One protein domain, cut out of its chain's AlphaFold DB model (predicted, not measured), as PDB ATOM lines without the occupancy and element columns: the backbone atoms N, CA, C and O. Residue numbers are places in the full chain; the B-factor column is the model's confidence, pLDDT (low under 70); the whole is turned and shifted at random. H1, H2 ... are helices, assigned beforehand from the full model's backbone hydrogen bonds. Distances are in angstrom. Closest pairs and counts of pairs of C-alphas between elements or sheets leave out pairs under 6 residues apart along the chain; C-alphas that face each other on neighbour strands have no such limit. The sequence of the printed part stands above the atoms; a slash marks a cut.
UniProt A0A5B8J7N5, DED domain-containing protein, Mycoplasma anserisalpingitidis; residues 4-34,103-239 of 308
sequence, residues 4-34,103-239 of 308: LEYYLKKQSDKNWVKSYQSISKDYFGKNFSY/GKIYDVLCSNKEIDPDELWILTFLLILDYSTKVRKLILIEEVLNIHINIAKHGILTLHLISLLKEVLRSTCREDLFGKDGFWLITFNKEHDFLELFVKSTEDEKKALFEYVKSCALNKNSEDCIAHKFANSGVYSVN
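This is residues 4 to 34 and 103 to 239 of the 308 residues of the protein "DED domain-containing protein" of Mycoplasma anserisalpingitidis (UniProt A0A5B8J7N5). Picture a body of mostly short helices gathered round H8, with a helical hairpin, H3 and H4, set off from it at one end of the longest axis. In the body H5, H6, H7 and H9 sit round H8, while H10, the longest helix, lies at the end far from the hairpin, with H1 packed on it, and H11 packs on both H10 and H2. The printed part has 168 residues with eleven named helices, H1 to H11 in order, and no named strand: the class is all helix. It is compact, with a radius of gyration of the C-alphas of 17.6 A, yet elongated in outline, with spans of 53 by 34 by 30 A.

Begin at H1, residues 4 to 11, which touches residues 205 to 209 alone of H10, residues 203 to 218, at a steep tilt of 43 degrees; the closest C-alphas, of Leu 4 and Leu 209, are 4.9 A apart. H2, residues 14 to 21, touches H11, residues 225 to 229, with the C-alphas of Gln 21 and Lys 229 closest at 5.3 A. Past the cut, H3, residues 103 to 111, and H4, residues 117 to 128, form a hairpin at a shallow tilt of 6 degrees; they only just touch, with 3 pairs of C-alphas within 8 A, the closest being those of Leu 109 and Leu 120 at 7.2 A. H4 is only just apart from H5, residues 139 to 152, at 8.3 A. H6, residues 158 to 169, touches H8, residues 181 to 187, about perpendicular at 90 degrees; look at the C-alphas of Leu 164 and Gly 182, the closest at 4.8 A. H7, residues 174 to 178, touches H10 at Glu 175 and Lys 214, whose C-alphas are the closest at 5.6 A. H9, residues 192 to 200, is close to H8 but not clearly touching, with the C-alphas of Leu 185 and Leu 195 closest at 6.7 A. In each of the eleven helices every O i to N i+4 pair is within hydrogen-bond range.

Find C-alpha 4 at (221.749, 175.361, 173.437), where H1 begins. H4 is 16.1 A long, H5 19.5 A and H6 16.5 A. H10 runs 22.1 A from C-alpha 203 to C-alpha 218 at (227.884, 168.094, 188.506). H11 ends at C-alpha 229, (214.766, 170.619, 189.100).

The farthest C-alphas, of Lys 104 and Asp 204, are 53.0 A apart. Residues 35 to 102 are not printed; C-alphas 34 and 103 are 16.9 A apart across the cut. Of the links printed whole, none is long. Mean pLDDT of the printed part is 95.2, and no printed residue is under 70.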
ATOM      1  N   LEU A   4     221.059 174.901 172.232       98.44
ATOM      2  CA  LEU A   4     221.749 175.361 173.437       98.44
ATOM      3  C   LEU A   4     221.644 176.884 173.596       98.44
ATOM      4  O   LEU A   4     221.294 177.356 174.674       98.44
ATOM      5  N   GLU A   5     221.884 177.659 172.536       98.38
ATOM      6  CA  GLU A   5     221.742 179.123 172.580       98.38
ATOM      7  C   GLU A   5     220.320 179.540 172.971       98.38
ATOM      8  O   GLU A   5     220.131 180.438 173.795       98.38
ATOM      9  N   TYR A   6     219.313 178.854 172.423       98.44
ATOM     10  CA  TYR A   6     217.917 179.071 172.787       98.44
ATOM     11  C   TYR A   6     217.661 178.767 174.267       98.44
ATOM     12  O   TYR A   6     217.059 179.578 174.974       98.44
ATOM     13  N   TYR A   7     218.144 177.620 174.750       98.19
ATOM     14  CA  TYR A   7     218.010 177.211 176.145       98.19
ATOM     15  C   TYR A   7     218.645 178.233 177.097       98.19
ATOM     16  O   TYR A   7     217.994 178.676 178.042       98.19
ATOM     17  N   LEU A   8     219.871 178.684 176.814       97.88
ATOM     18  CA  LEU A   8     220.571 179.708 177.599       97.88
ATOM     19  C   LEU A   8     219.832 181.051 177.587       97.88
ATOM     20  O   LEU A   8     219.695 181.695 178.628       97.88
ATOM     21  N   LYS A   9     219.287 181.456 176.433       97.81
ATOM     22  CA  LYS A   9     218.435 182.646 176.345       97.81
ATOM     23  C   LYS A   9     217.215 182.511 177.257       97.81
ATOM     24  O   LYS A   9     216.917 183.439 178.005       97.81
ATOM     25  N   LYS A  10     216.532 181.364 177.249       97.12
ATOM     26  CA  LYS A  10     215.368 181.114 178.114       97.12
ATOM     27  C   LYS A  10     215.718 181.005 179.598       97.12
ATOM     28  O   LYS A  10     214.927 181.441 180.426       97.12
ATOM     29  N   GLN A  11     216.910 180.525 179.944       95.44
ATOM     30  CA  GLN A  11     217.400 180.521 181.327       95.44
ATOM     31  C   GLN A  11     217.506 181.920 181.941       95.44
ATOM     32  O   GLN A  11     217.312 182.079 183.143       95.44
ATOM     33  N   SER A  12     217.763 182.948 181.127       95.62
ATOM     34  CA  SER A  12     217.776 184.337 181.608       95.62
ATOM     35  C   SER A  12     216.378 184.877 181.962       95.62
ATOM     36  O   SER A  12     216.262 185.864 182.690       95.62
ATOM     37  N   ASP A  13     215.307 184.214 181.504       96.50
ATOM     38  CA  ASP A  13     213.924 184.542 181.850       96.50
ATOM     39  C   ASP A  13     213.492 183.790 183.118       96.50
ATOM     40  O   ASP A  13     213.147 182.604 183.108       96.50
ATOM     41  N   LYS A  14     213.439 184.523 184.236       94.31
ATOM     42  CA  LYS A  14     213.026 183.989 185.541       94.31
ATOM     43  C   LYS A  14     211.623 183.376 185.528       94.31
ATOM     44  O   LYS A  14     211.377 182.436 186.284       94.31
ATOM     45  N   ASN A  15     210.703 183.884 184.706       94.75
ATOM     46  CA  ASN A  15     209.351 183.331 184.618       94.75
ATOM     47  C   ASN A  15     209.368 181.979 183.914       94.75
ATOM     48  O   ASN A  15     208.735 181.034 184.392       94.75
ATOM     49  N   TRP A  16     210.136 181.867 182.828       95.75
ATOM     50  CA  TRP A  16     210.331 180.603 182.129       95.75
ATOM     51  C   TRP A  16     210.972 179.560 183.050       95.75
ATOM     52  O   TRP A  16     210.405 178.479 183.228       95.75
ATOM     53  N   VAL A  17     212.068 179.911 183.733       95.06
ATOM     54  CA  VAL A  17     212.754 179.017 184.684       95.06
ATOM     55  C   VAL A  17     211.802 178.549 185.786       95.06
ATOM     56  O   VAL A  17     211.655 177.344 186.013       95.06
ATOM     57  N   LYS A  18     211.080 179.484 186.422       92.75
ATOM     58  CA  LYS A  18     210.088 179.168 187.458       92.75
ATOM     59  C   LYS A  18     208.993 178.240 186.932       92.75
ATOM     60  O   LYS A  18     208.560 177.343 187.660       92.75
ATOM     61  N   SER A  19     208.567 178.421 185.680       93.94
ATOM     62  CA  SER A  19     207.528 177.589 185.075       93.94
ATOM     63  C   SER A  19     207.936 176.127 184.937       93.94
ATOM     64  O   SER A  19     207.103 175.257 185.168       93.94
ATOM     65  N   TYR A  20     209.206 175.832 184.657       94.25
ATOM     66  CA  TYR A  20     209.680 174.456 184.485       94.25
ATOM     67  C   TYR A  20     210.253 173.831 185.767       94.25
ATOM     68  O   TYR A  20     210.336 172.601 185.854       94.25
ATOM     69  N   GLN A  21     210.578 174.635 186.785       92.44
ATOM     70  CA  GLN A  21     211.010 174.157 188.105       92.44
ATOM     71  C   GLN A  21     209.848 173.893 189.076       92.44
ATOM     72  O   GLN A  21     209.956 173.032 189.949       92.44
ATOM     73  N   SER A  22     208.731 174.619 188.962       90.25
ATOM     74  CA  SER A  22     207.630 174.529 189.929       90.25
ATOM     75  C   SER A  22     206.616 173.428 189.603       90.25
ATOM     76  O   SER A  22     206.217 173.242 188.456       90.25
ATOM     77  N   ILE A  23     206.134 172.739 190.642       88.94
ATOM     78  CA  ILE A  23     205.067 171.723 190.559       88.94
ATOM     79  C   ILE A  23     203.673 172.268 190.921       88.94
ATOM     80  O   ILE A  23     202.718 171.491 191.063       88.94
ATOM     81  N   SER A  24     203.534 173.583 191.119       86.50
ATOM     82  CA  SER A  24     202.223 174.192 191.378       86.50
ATOM     83  C   SER A  24     201.327 174.124 190.138       86.50
ATOM     84  O   SER A  24     201.782 173.857 189.029       86.50
ATOM     85  N   LYS A  25     200.022 174.331 190.339       79.06
ATOM     86  CA  LYS A  25     198.980 174.099 189.327       79.06
ATOM     87  C   LYS A  25     199.183 174.883 188.020       79.06
ATOM     88  O   LYS A  25     198.872 174.346 186.965       79.06
ATOM     89  N   ASP A  26     199.716 176.098 188.101       83.75
ATOM     90  CA  ASP A  26     199.819 177.025 186.963       83.75
ATOM     91  C   ASP A  26     201.170 176.946 186.229       83.75
ATOM     92  O   ASP A  26     201.485 177.793 185.398       83.75
ATOM     93  N   TYR A  27     201.987 175.939 186.546       90.94
ATOM     94  CA  TYR A  27     203.334 175.777 186.009       90.94
ATOM     95  C   TYR A  27     203.501 174.450 185.254       90.94
ATOM     96  O   TYR A  27     202.674 173.539 185.331       90.94
ATOM     97  N   PHE A  28     204.589 174.343 184.495       91.69
ATOM     98  CA  PHE A  28     204.907 173.228 183.600       91.69
ATOM     99  C   PHE A  28     205.924 172.245 184.189       91.69
ATOM    100  O   PHE A  28     206.336 171.301 183.523       91.69
ATOM    101  N   GLY A  29     206.333 172.429 185.446       89.31
ATOM    102  CA  GLY A  29     207.363 171.597 186.057       89.31
ATOM    103  C   GLY A  29     206.931 170.160 186.342       89.31
ATOM    104  O   GLY A  29     207.804 169.321 186.548       89.31
ATOM    105  N   LYS A  30     205.632 169.841 186.295       92.56
ATOM    106  CA  LYS A  30     205.108 168.469 186.372       92.56
ATOM    107  C   LYS A  30     204.324 168.083 185.121       92.56
ATOM    108  O   LYS A  30     203.624 168.919 184.552       92.56
ATOM    109  N   ASN A  31     204.398 166.805 184.753       93.69
ATOM    110  CA  ASN A  31     203.620 166.264 183.639       93.69
ATOM    111  C   ASN A  31     202.178 165.950 184.046       93.69
ATOM    112  O   ASN A  31     201.262 166.207 183.271       93.69
ATOM    113  N   PHE A  32     201.986 165.458 185.276       94.38
ATOM    114  CA  PHE A  32     200.691 164.968 185.737       94.38
ATOM    115  C   PHE A  32     200.114 165.754 186.905       94.38
ATOM    116  O   PHE A  32     200.801 166.099 187.869       94.38
ATOM    117  N   SER A  33     198.808 165.991 186.847       91.50
ATOM    118  CA  SER A  33     198.058 166.759 187.845       91.50
ATOM    119  C   SER A  33     198.082 166.154 189.251       91.50
ATOM    120  O   SER A  33     198.115 166.915 190.225       91.50
ATOM    121  N   TYR A  34     198.119 164.821 189.377       91.19
ATOM    122  CA  TYR A  34     198.236 164.150 190.678       91.19
ATOM    123  C   TYR A  34     199.585 164.434 191.357       91.19
ATOM    124  O   TYR A  34     199.677 164.330 192.583       91.19
ATOM    125  N   GLY A 103     188.105 151.691 196.146       98.00
ATOM    126  CA  GLY A 103     188.865 151.841 197.387       98.00
ATOM    127  C   GLY A 103     188.972 150.553 198.192       98.00
ATOM    128  O   GLY A 103     190.051 150.238 198.680       98.00
ATOM    129  N   LYS A 104     187.885 149.778 198.288       97.75
ATOM    130  CA  LYS A 104     187.878 148.468 198.961       97.75
ATOM    131  C   LYS A 104     188.834 147.488 198.282       97.75
ATOM    132  O   LYS A 104     189.639 146.855 198.957       97.75
ATOM    133  N   ILE A 105     188.806 147.422 196.949       97.69
ATOM    134  CA  ILE A 105     189.750 146.603 196.172       97.69
ATOM    135  C   ILE A 105     191.182 147.076 196.422       97.69
ATOM    136  O   ILE A 105     192.059 146.267 196.722       97.69
ATOM    137  N   TYR A 106     191.422 148.388 196.372       97.94
ATOM    138  CA  TYR A 106     192.751 148.935 196.631       97.94
ATOM    139  C   TYR A 106     193.263 148.619 198.042       97.94
ATOM    140  O   TYR A 106     194.447 148.329 198.202       97.94
ATOM    141  N   ASP A 107     192.388 148.605 199.050       97.62
ATOM    142  CA  ASP A 107     192.744 148.241 200.422       97.62
ATOM    143  C   ASP A 107     193.226 146.789 200.543       97.62
ATOM    144  O   ASP A 107     194.250 146.517 201.180       97.62
ATOM    145  N   VAL A 108     192.535 145.867 199.863       97.06
ATOM    146  CA  VAL A 108     192.936 144.455 199.781       97.06
ATOM    147  C   VAL A 108     194.314 144.334 199.131       97.06
ATOM    148  O   VAL A 108     195.204 143.698 199.698       97.06
ATOM    149  N   LEU A 109     194.536 145.004 197.995       97.19
ATOM    150  CA  LEU A 109     195.832 144.994 197.306       97.19
ATOM    151  C   LEU A 109     196.954 145.573 198.175       97.19
ATOM    152  O   LEU A 109     198.040 145.010 198.257       97.19
ATOM    153  N   CYS A 110     196.688 146.682 198.868       95.31
ATOM    154  CA  CYS A 110     197.658 147.357 199.725       95.31
ATOM    155  C   CYS A 110     198.064 146.538 200.958       95.31
ATOM    156  O   CYS A 110     199.136 146.795 201.528       95.31
ATOM    157  N   SER A 111     197.198 145.618 201.385       94.38
ATOM    158  CA  SER A 111     197.370 144.762 202.562       94.38
ATOM    159  C   SER A 111     197.911 143.371 202.215       94.38
ATOM    160  O   SER A 111     198.413 142.675 203.099       94.38
ATOM    161  N   ASN A 112     197.855 142.974 200.942       95.00
ATOM    162  CA  ASN A 112     198.353 141.688 200.477       95.00
ATOM    163  C   ASN A 112     199.892 141.680 200.417       95.00
ATOM    164  O   ASN A 112     200.503 142.336 199.575       95.00
ATOM    165  N   LYS A 113     200.517 140.912 201.317       93.81
ATOM    166  CA  LYS A 113     201.981 140.783 201.426       93.81
ATOM    167  C   LYS A 113     202.613 139.941 200.320       93.81
ATOM    168  O   LYS A 113     203.829 139.976 200.171       93.81
ATOM    169  N   GLU A 114     201.816 139.175 199.586       94.81
ATOM    170  CA  GLU A 114     202.309 138.333 198.502       94.81
ATOM    171  C   GLU A 114     202.525 139.139 197.221       94.81
ATOM    172  O   GLU A 114     203.279 138.691 196.364       94.81
ATOM    173  N   ILE A 115     201.889 140.307 197.061       96.19
ATOM    174  CA  ILE A 115     202.029 141.173 195.879       96.19
ATOM    175  C   ILE A 115     203.384 141.886 195.904       96.19
ATOM    176  O   ILE A 115     203.695 142.624 196.841       96.19
ATOM    177  N   ASP A 116     204.182 141.683 194.854       96.50
ATOM    178  CA  ASP A 116     205.473 142.352 194.693       96.50
ATOM    179  C   ASP A 116     205.264 143.864 194.439       96.50
ATOM    180  O   ASP A 116     204.286 144.248 193.789       96.50
ATOM    181  N   PRO A 117     206.146 144.762 194.920       95.50
ATOM    182  CA  PRO A 117     206.012 146.198 194.674       95.50
ATOM    183  C   PRO A 117     205.858 146.594 193.197       95.50
ATOM    184  O   PRO A 117     205.123 147.541 192.906       95.50
ATOM    185  N   ASP A 118     206.508 145.887 192.264       96.56
ATOM    186  CA  ASP A 118     206.360 146.152 190.827       96.56
ATOM    187  C   ASP A 118     204.970 145.746 190.303       96.56
ATOM    188  O   ASP A 118     204.387 146.452 189.475       96.56
ATOM    189  N   GLU A 119     204.407 144.652 190.819       98.12
ATOM    190  CA  GLU A 119     203.040 144.204 190.518       98.12
ATOM    191  C   GLU A 119     202.013 145.188 191.085       98.12
ATOM    192  O   GLU A 119     201.097 145.621 190.381       98.12
ATOM    193  N   LEU A 120     202.204 145.617 192.337       97.75
ATOM    194  CA  LEU A 120     201.350 146.615 192.976       97.75
ATOM    195  C   LEU A 120     201.399 147.953 192.236       97.75
ATOM    196  O   LEU A 120     200.377 148.638 192.146       97.75
ATOM    197  N   TRP A 121     202.556 148.332 191.686       97.38
ATOM    198  CA  TRP A 121     202.680 149.525 190.851       97.38
ATOM    199  C   TRP A 121     201.767 149.421 189.625       97.38
ATOM    200  O   TRP A 121     201.017 150.359 189.357       97.38
ATOM    201  N   ILE A 122     201.774 148.280 188.920       98.12
ATOM    202  CA  ILE A 122     200.923 148.055 187.738       98.12
ATOM    203  C   ILE A 122     199.448 148.088 188.125       98.12
ATOM    204  O   ILE A 122     198.672 148.812 187.507       98.12
ATOM    205  N   LEU A 123     199.060 147.367 189.176       98.50
ATOM    206  CA  LEU A 123     197.673 147.336 189.642       98.50
ATOM    207  C   LEU A 123     197.192 148.726 190.084       98.50
ATOM    208  O   LEU A 123     196.082 149.136 189.746       98.50
ATOM    209  N   THR A 124     198.039 149.494 190.776       98.25
ATOM    210  CA  THR A 124     197.734 150.885 191.148       98.25
ATOM    211  C   THR A 124     197.571 151.755 189.903       98.25
ATOM    212  O   THR A 124     196.610 152.515 189.823       98.25
ATOM    213  N   PHE A 125     198.474 151.633 188.925       98.19
ATOM    214  CA  PHE A 125     198.387 152.348 187.653       98.19
ATOM    215  C   PHE A 125     197.064 152.056 186.934       98.19
ATOM    216  O   PHE A 125     196.355 152.999 186.588       98.19
ATOM    217  N   LEU A 126     196.696 150.778 186.781       98.00
ATOM    218  CA  LEU A 126     195.438 150.372 186.147       98.00
ATOM    219  C   LEU A 126     194.226 150.962 186.871       98.00
ATOM    220  O   LEU A 126     193.303 151.452 186.224       98.00
ATOM    221  N   LEU A 127     194.244 150.974 188.209       98.19
ATOM    222  CA  LEU A 127     193.182 151.599 188.984       98.19
ATOM    223  C   LEU A 127     193.137 153.104 188.734       98.19
ATOM    224  O   LEU A 127     192.058 153.634 188.533       98.19
ATOM    225  N   ILE A 128     194.247 153.836 188.697       97.50
ATOM    226  CA  ILE A 128     194.180 155.298 188.533       97.50
ATOM    227  C   ILE A 128     193.987 155.774 187.083       97.50
ATOM    228  O   ILE A 128     193.962 156.981 186.858       97.50
ATOM    229  N   LEU A 129     193.826 154.888 186.096       96.12
ATOM    230  CA  LEU A 129     193.641 155.290 184.693       96.12
ATOM    231  C   LEU A 129     192.468 156.262 184.492       96.12
ATOM    232  O   LEU A 129     192.557 157.171 183.670       96.12
ATOM    233  N   ASP A 130     191.389 156.119 185.267       95.69
ATOM    234  CA  ASP A 130     190.235 157.017 185.198       95.69
ATOM    235  C   ASP A 130     190.307 158.237 186.135       95.69
ATOM    236  O   ASP A 130     189.284 158.894 186.380       95.69
ATOM    237  N   TYR A 131     191.509 158.567 186.623       96.75
ATOM    238  CA  TYR A 131     191.773 159.713 187.490       96.75
ATOM    239  C   TYR A 131     191.151 160.994 186.926       96.75
ATOM    240  O   TYR A 131     191.364 161.380 185.772       96.75
ATOM    241  N   SER A 132     190.349 161.652 187.757       95.25
ATOM    242  CA  SER A 132     189.517 162.789 187.378       95.25
ATOM    243  C   SER A 132     189.522 163.828 188.490       95.25
ATOM    244  O   SER A 132     189.447 163.500 189.664       95.25
ATOM    245  N   THR A 133     189.571 165.105 188.133       91.88
ATOM    246  CA  THR A 133     189.324 166.191 189.093       91.88
ATOM    247  C   THR A 133     187.845 166.564 189.090       91.88
ATOM    248  O   THR A 133     187.101 166.175 188.192       91.88
ATOM    249  N   LYS A 134     187.422 167.413 190.036       87.38
ATOM    250  CA  LYS A 134     186.056 167.972 190.057       87.38
ATOM    251  C   LYS A 134     185.623 168.624 188.734       87.38
ATOM    252  O   LYS A 134     184.434 168.663 188.451       87.38
ATOM    253  N   VAL A 135     186.569 169.160 187.958       89.19
ATOM    254  CA  VAL A 135     186.286 169.954 186.746       89.19
ATOM    255  C   VAL A 135     186.663 169.210 185.463       89.19
ATOM    256  O   VAL A 135     186.033 169.409 184.430       89.19
ATOM    257  N   ARG A 136     187.682 168.344 185.509       89.69
ATOM    258  CA  ARG A 136     188.219 167.634 184.337       89.69
ATOM    259  C   ARG A 136     188.163 166.132 184.549       89.69
ATOM    260  O   ARG A 136     188.788 165.621 185.479       89.69
ATOM    261  N   LYS A 137     187.435 165.443 183.671       91.94
ATOM    262  CA  LYS A 137     187.341 163.980 183.638       91.94
ATOM    263  C   LYS A 137     188.540 163.399 182.894       91.94
ATOM    264  O   LYS A 137     188.954 163.976 181.899       91.94
ATOM    265  N   LEU A 138     189.045 162.252 183.354       93.19
ATOM    266  CA  LEU A 138     190.112 161.488 182.686       93.19
ATOM    267  C   LEU A 138     191.377 162.319 182.411       93.19
ATOM    268  O   LEU A 138     192.035 162.160 181.383       93.19
ATOM    269  N   ILE A 139     191.718 163.216 183.341       94.69
ATOM    270  CA  ILE A 139     192.794 164.198 183.160       94.69
ATOM    271  C   ILE A 139     194.157 163.530 182.950       94.69
ATOM    272  O   ILE A 139     194.969 164.060 182.204       94.69
ATOM    273  N   LEU A 140     194.395 162.353 183.538       94.94
ATOM    274  CA  LEU A 140     195.642 161.608 183.342       94.94
ATOM    275  C   LEU A 140     195.847 161.227 181.867       94.94
ATOM    276  O   LEU A 140     196.935 161.387 181.318       94.94
ATOM    277  N   ILE A 141     194.778 160.762 181.222       95.25
ATOM    278  CA  ILE A 141     194.765 160.373 179.810       95.25
ATOM    279  C   ILE A 141     194.906 161.606 178.924       95.25
ATOM    280  O   ILE A 141     195.731 161.626 178.015       95.25
ATOM    281  N   GLU A 142     194.150 162.658 179.236       94.94
ATOM    282  CA  GLU A 142     194.218 163.939 178.534       94.94
ATOM    283  C   GLU A 142     195.636 164.538 178.581       94.94
ATOM    284  O   GLU A 142     196.135 165.049 177.582       94.94
ATOM    285  N   GLU A 143     196.320 164.458 179.724       95.81
ATOM    286  CA  GLU A 143     197.700 164.928 179.894       95.81
ATOM    287  C   GLU A 143     198.684 164.131 179.020       95.81
ATOM    288  O   GLU A 143     199.510 164.743 178.343       95.81
ATOM    289  N   VAL A 144     198.559 162.797 178.943       97.25
ATOM    290  CA  VAL A 144     199.392 161.980 178.039       97.25
ATOM    291  C   VAL A 144     199.119 162.291 176.570       97.25
ATOM    292  O   VAL A 144     200.064 162.451 175.795       97.25
ATOM    293  N   LEU A 145     197.851 162.402 176.176       95.69
ATOM    294  CA  LEU A 145     197.487 162.723 174.798       95.69
ATOM    295  C   LEU A 145     197.987 164.109 174.392       95.69
ATOM    296  O   LEU A 145     198.496 164.269 173.290       95.69
ATOM    297  N   ASN A 146     197.932 165.097 175.287       96.38
ATOM    298  CA  ASN A 146     198.493 166.422 175.023       96.38
ATOM    299  C   ASN A 146     200.015 166.381 174.816       96.38
ATOM    300  O   ASN A 146     200.511 167.014 173.884       96.38
ATOM    301  N   ILE A 147     200.752 165.612 175.632       97.94
ATOM    302  CA  ILE A 147     202.197 165.397 175.433       97.94
ATOM    303  C   ILE A 147     202.446 164.791 174.047       97.94
ATOM    304  O   ILE A 147     203.281 165.287 173.290       97.94
ATOM    305  N   HIS A 148     201.703 163.736 173.702       97.62
ATOM    306  CA  HIS A 148     201.831 163.049 172.418       97.62
ATOM    307  C   HIS A 148     201.513 163.960 171.233       97.62
ATOM    308  O   HIS A 148     202.323 164.044 170.316       97.62
ATOM    309  N   ILE A 149     200.396 164.689 171.273       97.31
ATOM    310  CA  ILE A 149     199.978 165.630 170.227       97.31
ATOM    311  C   ILE A 149     201.023 166.725 170.034       97.31
ATOM    312  O   ILE A 149     201.375 167.037 168.897       97.31
ATOM    313  N   ASN A 150     201.528 167.314 171.120       97.62
ATOM    314  CA  ASN A 150     202.520 168.378 171.012       97.62
ATOM    315  C   ASN A 150     203.815 167.870 170.378       97.62
ATOM    316  O   ASN A 150     204.330 168.519 169.481       97.62
ATOM    317  N   ILE A 151     204.290 166.682 170.758       98.06
ATOM    318  CA  ILE A 151     205.473 166.063 170.144       98.06
ATOM    319  C   ILE A 151     205.209 165.687 168.673       98.06
ATOM    320  O   ILE A 151     206.042 165.946 167.802       98.06
ATOM    321  N   ALA A 152     204.035 165.130 168.366       97.25
ATOM    322  CA  ALA A 152     203.665 164.697 167.019       97.25
ATOM    323  C   ALA A 152     203.548 165.860 166.021       97.25
ATOM    324  O   ALA A 152     203.900 165.693 164.853       97.25
ATOM    325  N   LYS A 153     203.129 167.056 166.469       97.50
ATOM    326  CA  LYS A 153     203.105 168.281 165.640       97.50
ATOM    327  C   LYS A 153     204.470 168.641 165.051       97.50
ATOM    328  O   LYS A 153     204.522 169.280 164.007       97.50
ATOM    329  N   HIS A 154     205.557 168.197 165.679       97.50
ATOM    330  CA  HIS A 154     206.921 168.414 165.199       97.50
ATOM    331  C   HIS A 154     207.472 167.224 164.391       97.50
ATOM    332  O   HIS A 154     208.674 167.134 164.174       97.50
ATOM    333  N   GLY A 155     206.613 166.311 163.922       96.56
ATOM    334  CA  GLY A 155     206.988 165.224 163.006       96.56
ATOM    335  C   GLY A 155     207.493 163.943 163.678       96.56
ATOM    336  O   GLY A 155     207.882 163.001 162.991       96.56
ATOM    337  N   ILE A 156     207.464 163.866 165.011       97.38
ATOM    338  CA  ILE A 156     207.869 162.669 165.751       97.38
ATOM    339  C   ILE A 156     206.711 161.663 165.788       97.38
ATOM    340  O   ILE A 156     205.705 161.858 166.470       97.38
ATOM    341  N   LEU A 157     206.868 160.552 165.066       96.25
ATOM    342  CA  LEU A 157     205.878 159.473 165.026       96.25
ATOM    343  C   LEU A 157     205.767 158.743 166.373       96.25
ATOM    344  O   LEU A 157     206.761 158.556 167.076       96.25
ATOM    345  N   THR A 158     204.580 158.216 166.688       95.19
ATOM    346  CA  THR A 158     204.302 157.491 167.944       95.19
ATOM    347  C   THR A 158     205.280 156.347 168.207       95.19
ATOM    348  O   THR A 158     205.771 156.203 169.323       95.19
ATOM    349  N   LEU A 159     205.601 155.539 167.189       94.50
ATOM    350  CA  LEU A 159     206.549 154.427 167.335       94.50
ATOM    351  C   LEU A 159     207.964 154.916 167.666       94.50
ATOM    352  O   LEU A 159     208.652 154.294 168.476       94.50
ATOM    353  N   HIS A 160     208.378 156.044 167.082       97.12
ATOM    354  CA  HIS A 160     209.665 156.654 167.392       97.12
ATOM    355  C   HIS A 160     209.669 157.212 168.820       97.12
ATOM    356  O   HIS A 160     210.575 156.890 169.585       97.12
ATOM    357  N   LEU A 161     208.609 157.923 169.229       97.75
ATOM    358  CA  LEU A 161     208.444 158.378 170.612       97.75
ATOM    359  C   LEU A 161     208.532 157.206 171.596       97.75
ATOM    360  O   LEU A 161     209.314 157.268 172.536       97.75
ATOM    361  N   ILE A 162     207.813 156.105 171.358       96.25
ATOM    362  CA  ILE A 162     207.876 154.896 172.197       96.25
ATOM    363  C   ILE A 162     209.315 154.370 172.337       96.25
ATOM    364  O   ILE A 162     209.697 153.936 173.426       96.25
ATOM    365  N   SER A 163     210.119 154.407 171.269       96.25
ATOM    366  CA  SER A 163     211.539 154.033 171.335       96.25
ATOM    367  C   SER A 163     212.319 154.955 172.274       96.25
ATOM    368  O   SER A 163     212.987 154.472 173.188       96.25
ATOM    369  N   LEU A 164     212.154 156.272 172.118       98.00
ATOM    370  CA  LEU A 164     212.807 157.279 172.960       98.00
ATOM    371  C   LEU A 164     212.399 157.150 174.440       98.00
ATOM    372  O   LEU A 164     213.241 157.256 175.331       98.00
ATOM    373  N   LEU A 165     211.126 156.854 174.725       98.25
ATOM    374  CA  LEU A 165     210.645 156.600 176.091       98.25
ATOM    375  C   LEU A 165     211.329 155.371 176.709       98.25
ATOM    376  O   LEU A 165     211.743 155.407 177.866       98.25
ATOM    377  N   LYS A 166     211.494 154.281 175.949       96.19
ATOM    378  CA  LYS A 166     212.188 153.076 176.437       96.19
ATOM    379  C   LYS A 166     213.655 153.348 176.764       96.19
ATOM    380  O   LYS A 166     214.169 152.777 177.723       96.19
ATOM    381  N   GLU A 167     214.322 154.212 176.007       96.31
ATOM    382  CA  GLU A 167     215.700 154.620 176.295       96.31
ATOM    383  C   GLU A 167     215.803 155.415 177.597       96.31
ATOM    384  O   GLU A 167     216.668 155.116 178.418       96.31
ATOM    385  N   VAL A 168     214.870 156.340 177.840       98.06
ATOM    386  CA  VAL A 168     214.750 157.056 179.122       98.06
ATOM    387  C   VAL A 168     214.558 156.087 180.294       98.06
ATOM    388  O   VAL A 168     215.161 156.249 181.356       98.06
ATOM    389  N   LEU A 169     213.750 155.036 180.120       97.12
ATOM    390  CA  LEU A 169     213.502 154.045 181.173       97.12
ATOM    391  C   LEU A 169     214.732 153.197 181.526       97.12
ATOM    392  O   LEU A 169     214.768 152.605 182.608       97.12
ATOM    393  N   ARG A 170     215.757 153.163 180.671       94.75
ATOM    394  CA  ARG A 170     217.034 152.495 180.971       94.75
ATOM    395  C   ARG A 170     217.987 153.355 181.794       94.75
ATOM    396  O   ARG A 170     218.967 152.819 182.302       94.75
ATOM    397  N   SER A 171     217.691 154.639 181.988       95.50
ATOM    398  CA  SER A 171     218.580 155.514 182.739       95.50
ATOM    399  C   SER A 171     218.691 155.147 184.212       95.50
ATOM    400  O   SER A 171     217.702 154.801 184.874       95.50
ATOM    401  N   THR A 172     219.927 155.214 184.707       93.12
ATOM    402  CA  THR A 172     220.325 154.817 186.067       93.12
ATOM    403  C   THR A 172     220.712 156.014 186.934       93.12
ATOM    404  O   THR A 172     220.533 155.973 188.149       93.12
ATOM    405  N   CYS A 173     221.175 157.104 186.320       93.38
ATOM    406  CA  CYS A 173     221.536 158.355 186.979       93.38
ATOM    407  C   CYS A 173     221.004 159.573 186.202       93.38
ATOM    408  O   CYS A 173     220.426 159.439 185.121       93.38
ATOM    409  N   ARG A 174     221.156 160.773 186.780       94.25
ATOM    410  CA  ARG A 174     220.650 162.024 186.184       94.25
ATOM    411  C   ARG A 174     221.406 162.378 184.915       94.25
ATOM    412  O   ARG A 174     220.815 162.838 183.950       94.25
ATOM    413  N   GLU A 175     222.703 162.128 184.918       92.06
ATOM    414  CA  GLU A 175     223.604 162.453 183.825       92.06
ATOM    415  C   GLU A 175     223.268 161.612 182.589       92.06
ATOM    416  O   GLU A 175     223.197 162.150 181.488       92.06
ATOM    417  N   ASP A 176     222.972 160.317 182.763       94.81
ATOM    418  CA  ASP A 176     222.481 159.481 181.663       94.81
ATOM    419  C   ASP A 176     221.081 159.912 181.201       94.81
ATOM    420  O   ASP A 176     220.836 159.977 179.998       94.81
ATOM    421  N   LEU A 177     220.191 160.281 182.133       97.38
ATOM    422  CA  LEU A 177     218.847 160.772 181.813       97.38
ATOM    423  C   LEU A 177     218.885 162.027 180.924       97.38
ATOM    424  O   LEU A 177     218.149 162.105 179.942       97.38
ATOM    425  N   PHE A 178     219.756 162.992 181.232       97.44
ATOM    426  CA  PHE A 178     219.903 164.224 180.444       97.44
ATOM    427  C   PHE A 178     220.467 163.980 179.044       97.44
ATOM    428  O   PHE A 178     220.329 164.836 178.176       97.44
ATOM    429  N   GLY A 179     221.086 162.821 178.812       97.06
ATOM    430  CA  GLY A 179     221.579 162.407 177.503       97.06
ATOM    431  C   GLY A 179     220.538 161.728 176.611       97.06
ATOM    432  O   GLY A 179     220.936 161.132 175.616       97.06
ATOM    433  N   LYS A 180     219.246 161.726 176.973       98.00
ATOM    434  CA  LYS A 180     218.182 161.071 176.191       98.00
ATOM    435  C   LYS A 180     217.253 162.094 175.548       98.00
ATOM    436  O   LYS A 180     216.637 162.886 176.255       98.00
ATOM    437  N   ASP A 181     217.024 162.001 174.243       98.44
ATOM    438  CA  ASP A 181     216.076 162.875 173.532       98.44
ATOM    439  C   ASP A 181     214.668 162.833 174.140       98.44
ATOM    440  O   ASP A 181     214.036 163.871 174.341       98.44
ATOM    441  N   GLY A 182     214.202 161.643 174.534       98.38
ATOM    442  CA  GLY A 182     212.902 161.474 175.188       98.38
ATOM    443  C   GLY A 182     212.748 162.308 176.465       98.38
ATOM    444  O   GLY A 182     211.654 162.795 176.744       98.38
ATOM    445  N   PHE A 183     213.830 162.536 177.218       98.50
ATOM    446  CA  PHE A 183     213.797 163.387 178.409       98.50
ATOM    447  C   PHE A 183     213.464 164.842 178.049       98.50
ATOM    448  O   PHE A 183     212.608 165.453 178.695       98.50
ATOM    449  N   TRP A 184     214.094 165.374 177.003       98.50
ATOM    450  CA  TRP A 184     213.907 166.753 176.547       98.50
ATOM    451  C   TRP A 184     212.537 166.968 175.915       98.50
ATOM    452  O   TRP A 184     211.852 167.930 176.264       98.50
ATOM    453  N   LEU A 185     212.101 166.030 175.070       98.44
ATOM    454  CA  LEU A 185     210.782 166.067 174.441       98.44
ATOM    455  C   LEU A 185     209.652 166.064 175.476       98.44
ATOM    456  O   LEU A 185     208.720 166.854 175.368       98.44
ATOM    457  N   ILE A 186     209.740 165.215 176.506       98.19
ATOM    458  CA  ILE A 186     208.740 165.190 177.582       98.19
ATOM    459  C   ILE A 186     208.840 166.456 178.432       98.19
ATOM    460  O   ILE A 186     207.823 167.081 178.715       98.19
ATOM    461  N   THR A 187     210.045 166.860 178.840       97.50
ATOM    462  CA  THR A 187     210.220 167.994 179.762       97.50
ATOM    463  C   THR A 187     209.718 169.307 179.166       97.50
ATOM    464  O   THR A 187     209.087 170.090 179.876       97.50
ATOM    465  N   PHE A 188     209.945 169.527 177.871       97.56
ATOM    466  CA  PHE A 188     209.565 170.747 177.160       97.56
ATOM    467  C   PHE A 188     208.387 170.544 176.204       97.56
ATOM    468  O   PHE A 188     208.198 171.333 175.287       97.56
ATOM    469  N   ASN A 189     207.529 169.544 176.448       97.00
ATOM    470  CA  ASN A 189     206.380 169.235 175.582       97.00
ATOM    471  C   ASN A 189     205.379 170.400 175.397       97.00
ATOM    472  O   ASN A 189     204.501 170.323 174.545       97.00
ATOM    473  N   LYS A 190     205.466 171.461 176.211       95.69
ATOM    474  CA  LYS A 190     204.620 172.666 176.139       95.69
ATOM    475  C   LYS A 190     205.340 173.881 175.540       95.69
ATOM    476  O   LYS A 190     204.737 174.946 175.442       95.69
ATOM    477  N   GLU A 191     206.609 173.745 175.159       96.62
ATOM    478  CA  GLU A 191     207.432 174.805 174.570       96.62
ATOM    479  C   GLU A 191     207.624 174.522 173.073       96.62
ATOM    480  O   GLU A 191     208.510 173.771 172.667       96.62
ATOM    481  N   HIS A 192     206.742 175.092 172.251       96.38
ATOM    482  CA  HIS A 192     206.704 174.834 170.811       96.38
ATOM    483  C   HIS A 192     208.015 175.203 170.101       96.38
ATOM    484  O   HIS A 192     208.506 174.434 169.276       96.38
ATOM    485  N   ASP A 193     208.597 176.354 170.431       97.50
ATOM    486  CA  ASP A 193     209.814 176.847 169.787       97.50
ATOM    487  C   ASP A 193     211.020 175.977 170.171       97.50
ATOM    488  O   ASP A 193     211.865 175.680 169.327       97.50
ATOM    489  N   PHE A 194     211.093 175.535 171.434       98.06
ATOM    490  CA  PHE A 194     212.119 174.590 171.869       98.06
ATOM    491  C   PHE A 194     211.983 173.259 171.130       98.06
ATOM    492  O   PHE A 194     212.984 172.754 170.636       98.06
ATOM    493  N   LEU A 195     210.775 172.686 171.048       98.12
ATOM    494  CA  LEU A 195     210.555 171.406 170.369       98.12
ATOM    495  C   LEU A 195     210.892 171.491 168.881       98.12
ATOM    496  O   LEU A 195     211.582 170.614 168.361       98.12
ATOM    497  N   GLU A 196     210.445 172.550 168.204       97.81
ATOM    498  CA  GLU A 196     210.743 172.768 166.792       97.81
ATOM    499  C   GLU A 196     212.252 172.834 166.545       97.81
ATOM    500  O   GLU A 196     212.760 172.188 165.625       97.81
ATOM    501  N   LEU A 197     212.969 173.585 167.381       98.19
ATOM    502  CA  LEU A 197     214.412 173.721 167.272       98.19
ATOM    503  C   LEU A 197     215.136 172.416 167.624       98.19
ATOM    504  O   LEU A 197     216.000 171.980 166.872       98.19
ATOM    505  N   PHE A 198     214.748 171.759 168.719       98.50
ATOM    506  CA  PHE A 198     215.360 170.520 169.204       98.50
ATOM    507  C   PHE A 198     215.243 169.375 168.191       98.50
ATOM    508  O   PHE A 198     216.205 168.642 167.982       98.50
ATOM    509  N   VAL A 199     214.085 169.230 167.535       97.69
ATOM    510  CA  VAL A 199     213.870 168.184 166.522       97.69
ATOM    511  C   VAL A 199     214.680 168.446 165.248       97.69
ATOM    512  O   VAL A 199     215.145 167.499 164.620       97.69
ATOM    513  N   LYS A 200     214.865 169.716 164.865       97.25
ATOM    514  CA  LYS A 200     215.654 170.107 163.682       97.25
ATOM    515  C   LYS A 200     217.163 170.146 163.946       97.25
ATOM    516  O   LYS A 200     217.932 170.182 162.986       97.25
ATOM    517  N   SER A 201     217.574 170.172 165.211       98.38
ATOM    518  CA  SER A 201     218.978 170.255 165.606       98.38
ATOM    519  C   SER A 201     219.765 168.996 165.259       98.38
ATOM    520  O   SER A 201     219.252 167.877 165.306       98.38
ATOM    521  N   THR A 202     221.047 169.190 164.950       98.12
ATOM    522  CA  THR A 202     221.973 168.076 164.720       98.12
ATOM    523  C   THR A 202     222.306 167.359 166.030       98.12
ATOM    524  O   THR A 202     222.148 167.905 167.125       98.12
ATOM    525  N   GLU A 203     222.826 166.137 165.929       97.69
ATOM    526  CA  GLU A 203     223.268 165.379 167.105       97.69
ATOM    527  C   GLU A 203     224.378 166.101 167.885       97.69
ATOM    528  O   GLU A 203     224.388 166.064 169.115       97.69
ATOM    529  N   ASP A 204     225.264 166.835 167.203       98.19
ATOM    530  CA  ASP A 204     226.305 167.637 167.855       98.19
ATOM    531  C   ASP A 204     225.718 168.818 168.645       98.19
ATOM    532  O   ASP A 204     226.154 169.094 169.766       98.19
ATOM    533  N   GLU A 205     224.689 169.487 168.112       98.31
ATOM    534  CA  GLU A 205     223.997 170.575 168.812       98.31
ATOM    535  C   GLU A 205     223.253 170.074 170.056       98.31
ATOM    536  O   GLU A 205     223.336 170.691 171.124       98.31
ATOM    537  N   LYS A 206     222.559 168.934 169.948       98.56
ATOM    538  CA  LYS A 206     221.903 168.291 171.096       98.56
ATOM    539  C   LYS A 206     222.928 167.864 172.141       98.56
ATOM    540  O   LYS A 206     222.761 168.150 173.325       98.56
ATOM    541  N   LYS A 207     224.033 167.248 171.713       98.19
ATOM    542  CA  LYS A 207     225.119 166.834 172.606       98.19
ATOM    543  C   LYS A 207     225.716 168.022 173.357       98.19
ATOM    544  O   LYS A 207     225.957 167.902 174.555       98.19
ATOM    545  N   ALA A 208     225.887 169.175 172.707       98.44
ATOM    546  CA  ALA A 208     226.339 170.394 173.376       98.44
ATOM    547  C   ALA A 208     225.377 170.832 174.498       98.44
ATOM    548  O   ALA A 208     225.825 171.155 175.600       98.44
ATOM    549  N   LEU A 209     224.060 170.781 174.259       98.50
ATOM    550  CA  LEU A 209     223.051 171.031 175.295       98.50
ATOM    551  C   LEU A 209     223.146 170.022 176.449       98.50
ATOM    552  O   LEU A 209     223.092 170.412 177.620       98.50
ATOM    553  N   PHE A 210     223.309 168.736 176.137       98.06
ATOM    554  CA  PHE A 210     223.388 167.680 177.147       98.06
ATOM    555  C   PHE A 210     224.609 167.866 178.043       98.06
ATOM    556  O   PHE A 210     224.480 167.830 179.266       98.06
ATOM    557  N   GLU A 211     225.783 168.092 177.452       97.81
ATOM    558  CA  GLU A 211     227.028 168.298 178.198       97.81
ATOM    559  C   GLU A 211     226.982 169.573 179.045       97.81
ATOM    560  O   GLU A 211     227.412 169.549 180.200       97.81
ATOM    561  N   TYR A 212     226.373 170.650 178.536       97.88
ATOM    562  CA  TYR A 212     226.141 171.857 179.327       97.88
ATOM    563  C   TYR A 212     225.332 171.549 180.599       97.88
ATOM    564  O   TYR A 212     225.807 171.812 181.706       97.88
ATOM    565  N   VAL A 213     224.157 170.918 180.483       97.38
ATOM    566  CA  VAL A 213     223.303 170.642 181.654       97.38
ATOM    567  C   VAL A 213     223.915 169.605 182.597       97.38
ATOM    568  O   VAL A 213     223.827 169.762 183.818       97.38
ATOM    569  N   LYS A 214     224.601 168.580 182.073       95.94
ATOM    570  CA  LYS A 214     225.383 167.644 182.900       95.94
ATOM    571  C   LYS A 214     226.439 168.388 183.716       95.94
ATOM    572  O   LYS A 214     226.545 168.151 184.917       95.94
ATOM    573  N   SER A 215     227.175 169.313 183.097       96.06
ATOM    574  CA  SER A 215     228.192 170.104 183.794       96.06
ATOM    575  C   SER A 215     227.581 170.975 184.899       96.06
ATOM    576  O   SER A 215     228.086 170.981 186.021       96.06
ATOM    577  N   CYS A 216     226.438 171.621 184.641       95.50
ATOM    578  CA  CYS A 216     225.686 172.372 185.646       95.50
ATOM    579  C   CYS A 216     225.273 171.485 186.828       95.50
ATOM    580  O   CYS A 216     225.455 171.873 187.982       95.50
ATOM    581  N   ALA A 217     224.762 170.282 186.560       93.50
ATOM    582  CA  ALA A 217     224.346 169.341 187.596       93.50
ATOM    583  C   ALA A 217     225.518 168.825 188.443       93.50
ATOM    584  O   ALA A 217     225.406 168.778 189.672       93.50
ATOM    585  N   LEU A 218     226.655 168.502 187.816       91.94
ATOM    586  CA  LEU A 218     227.884 168.094 188.506       91.94
ATOM    587  C   LEU A 218     228.432 169.219 189.395       91.94
ATOM    588  O   LEU A 218     228.792 168.982 190.548       91.94
ATOM    589  N   ASN A 219     228.404 170.454 188.892       92.44
ATOM    590  CA  ASN A 219     228.843 171.647 189.616       92.44
ATOM    591  C   ASN A 219     227.806 172.171 190.622       92.44
ATOM    592  O   ASN A 219     228.044 173.189 191.269       92.44
ATOM    593  N   LYS A 220     226.660 171.489 190.772       88.44
ATOM    594  CA  LYS A 220     225.541 171.897 191.639       88.44
ATOM    595  C   LYS A 220     225.059 173.327 191.360       88.44
ATOM    596  O   LYS A 220     224.633 174.023 192.280       88.44
ATOM    597  N   ASN A 221     225.112 173.761 190.100       88.62
ATOM    598  CA  ASN A 221     224.607 175.065 189.699       88.62
ATOM    599  C   ASN A 221     223.078 175.088 189.838       88.62
ATOM    600  O   ASN A 221     222.351 174.558 188.999       88.62
ATOM    601  N   SER A 222     222.593 175.698 190.918       80.81
ATOM    602  CA  SER A 222     221.168 175.791 191.231       80.81
ATOM    603  C   SER A 222     220.422 176.842 190.412       80.81
ATOM    604  O   SER A 222     219.203 176.931 190.551       80.81
ATOM    605  N   GLU A 223     221.123 177.654 189.621       87.62
ATOM    606  CA  GLU A 223     220.503 178.620 188.710       87.62
ATOM    607  C   GLU A 223     220.025 177.945 187.422       87.62
ATOM    608  O   GLU A 223     219.062 178.405 186.812       87.62
ATOM    609  N   ASP A 224     220.641 176.816 187.049       95.12
ATOM    610  CA  ASP A 224     220.237 176.060 185.871       95.12
ATOM    611  C   ASP A 224     218.861 175.405 186.067       95.12
ATOM    612  O   ASP A 224     218.615 174.684 187.041       95.12
ATOM    613  N   CYS A 225     217.950 175.641 185.122       95.38
ATOM    614  CA  CYS A 225     216.569 175.180 185.189       95.38
ATOM    615  C   CYS A 225     216.461 173.666 185.441       95.38
ATOM    616  O   CYS A 225     215.726 173.239 186.338       95.38
ATOM    617  N   ILE A 226     217.207 172.856 184.682       96.50
ATOM    618  CA  ILE A 226     217.120 171.394 184.741       96.50
ATOM    619  C   ILE A 226     217.946 170.844 185.903       96.50
ATOM    620  O   ILE A 226     217.444 170.010 186.663       96.50
ATOM    621  N   ALA A 227     219.170 171.333 186.095       94.25
ATOM    622  CA  ALA A 227     220.034 170.903 187.187       94.25
ATOM    623  C   ALA A 227     219.376 171.159 188.550       94.25
ATOM    624  O   ALA A 227     219.387 170.275 189.406       94.25
ATOM    625  N   HIS A 228     218.722 172.312 188.731       93.94
ATOM    626  CA  HIS A 228     217.957 172.621 189.938       93.94
ATOM    627  C   HIS A 228     216.763 171.677 190.123       93.94
ATOM    628  O   HIS A 228     216.563 171.117 191.202       93.94
ATOM    629  N   LYS A 229     215.971 171.466 189.063       93.56
ATOM    630  CA  LYS A 229     214.766 170.619 189.100       93.56
ATOM    631  C   LYS A 229     215.071 169.199 189.586       93.56
ATOM    632  O   LYS A 229     214.255 168.612 190.305       93.56
ATOM    633  N   PHE A 230     216.242 168.683 189.215       94.00
ATOM    634  CA  PHE A 230     216.725 167.341 189.536       94.00
ATOM    635  C   PHE A 230     217.812 167.310 190.622       94.00
ATOM    636  O   PHE A 230     218.421 166.260 190.844       94.00
ATOM    637  N   ALA A 231     218.077 168.422 191.314       92.00
ATOM    638  CA  ALA A 231     219.051 168.478 192.400       92.00
ATOM    639  C   ALA A 231     218.669 167.537 193.560       92.00
ATOM    640  O   ALA A 231     217.547 167.035 193.655       92.00
ATOM    641  N   ASN A 232     219.600 167.302 194.485       82.88
ATOM    642  CA  ASN A 232     219.253 166.642 195.746       82.88
ATOM    643  C   ASN A 232     218.300 167.586 196.495       82.88
ATOM    644  O   ASN A 232     218.673 168.731 196.695       82.88
ATOM    645  N   SER A 233     217.099 167.116 196.854       83.12
ATOM    646  CA  SER A 233     215.929 167.912 197.295       83.12
ATOM    647  C   SER A 233     215.135 168.648 196.205       83.12
ATOM    648  O   SER A 233     214.189 169.369 196.526       83.12
ATOM    649  N   GLY A 234     215.462 168.434 194.930       86.81
ATOM    650  CA  GLY A 234     214.687 168.929 193.796       86.81
ATOM    651  C   GLY A 234     213.268 168.352 193.742       86.81
ATOM    652  O   GLY A 234     212.870 167.457 194.503       86.81
ATOM    653  N   VAL A 235     212.468 168.882 192.819       88.12
ATOM    654  CA  VAL A 235     211.080 168.437 192.632       88.12
ATOM    655  C   VAL A 235     210.990 167.086 191.927       88.12
ATOM    656  O   VAL A 235     210.015 166.371 192.159       88.12
ATOM    657  N   TYR A 236     211.998 166.719 191.128       92.12
ATOM    658  CA  TYR A 236     212.104 165.423 190.463       92.12
ATOM    659  C   TYR A 236     213.376 164.676 190.865       92.12
ATOM    660  O   TYR A 236     214.422 165.249 191.145       92.12
ATOM    661  N   SER A 237     213.264 163.355 190.839       93.12
ATOM    662  CA  SER A 237     214.380 162.415 190.813       93.12
ATOM    663  C   SER A 237     214.343 161.656 189.486       93.12
ATOM    664  O   SER A 237     213.321 161.663 188.798       93.12
ATOM    665  N   VAL A 238     215.416 160.935 189.155       94.69
ATOM    666  CA  VAL A 238     215.424 160.020 187.996       94.69
ATOM    667  C   VAL A 238     214.243 159.051 188.069       94.69
ATOM    668  O   VAL A 238     213.516 158.882 187.099       94.69
ATOM    669  N   ASN A 239     213.990 158.477 189.248       93.56
ATOM    670  CA  ASN A 239     212.919 157.503 189.434       93.56
ATOM    671  C   ASN A 239     211.522 158.110 189.266       93.56
ATOM    672  O   ASN A 239     210.683 157.492 188.623       93.56
TER     673      ASN A 239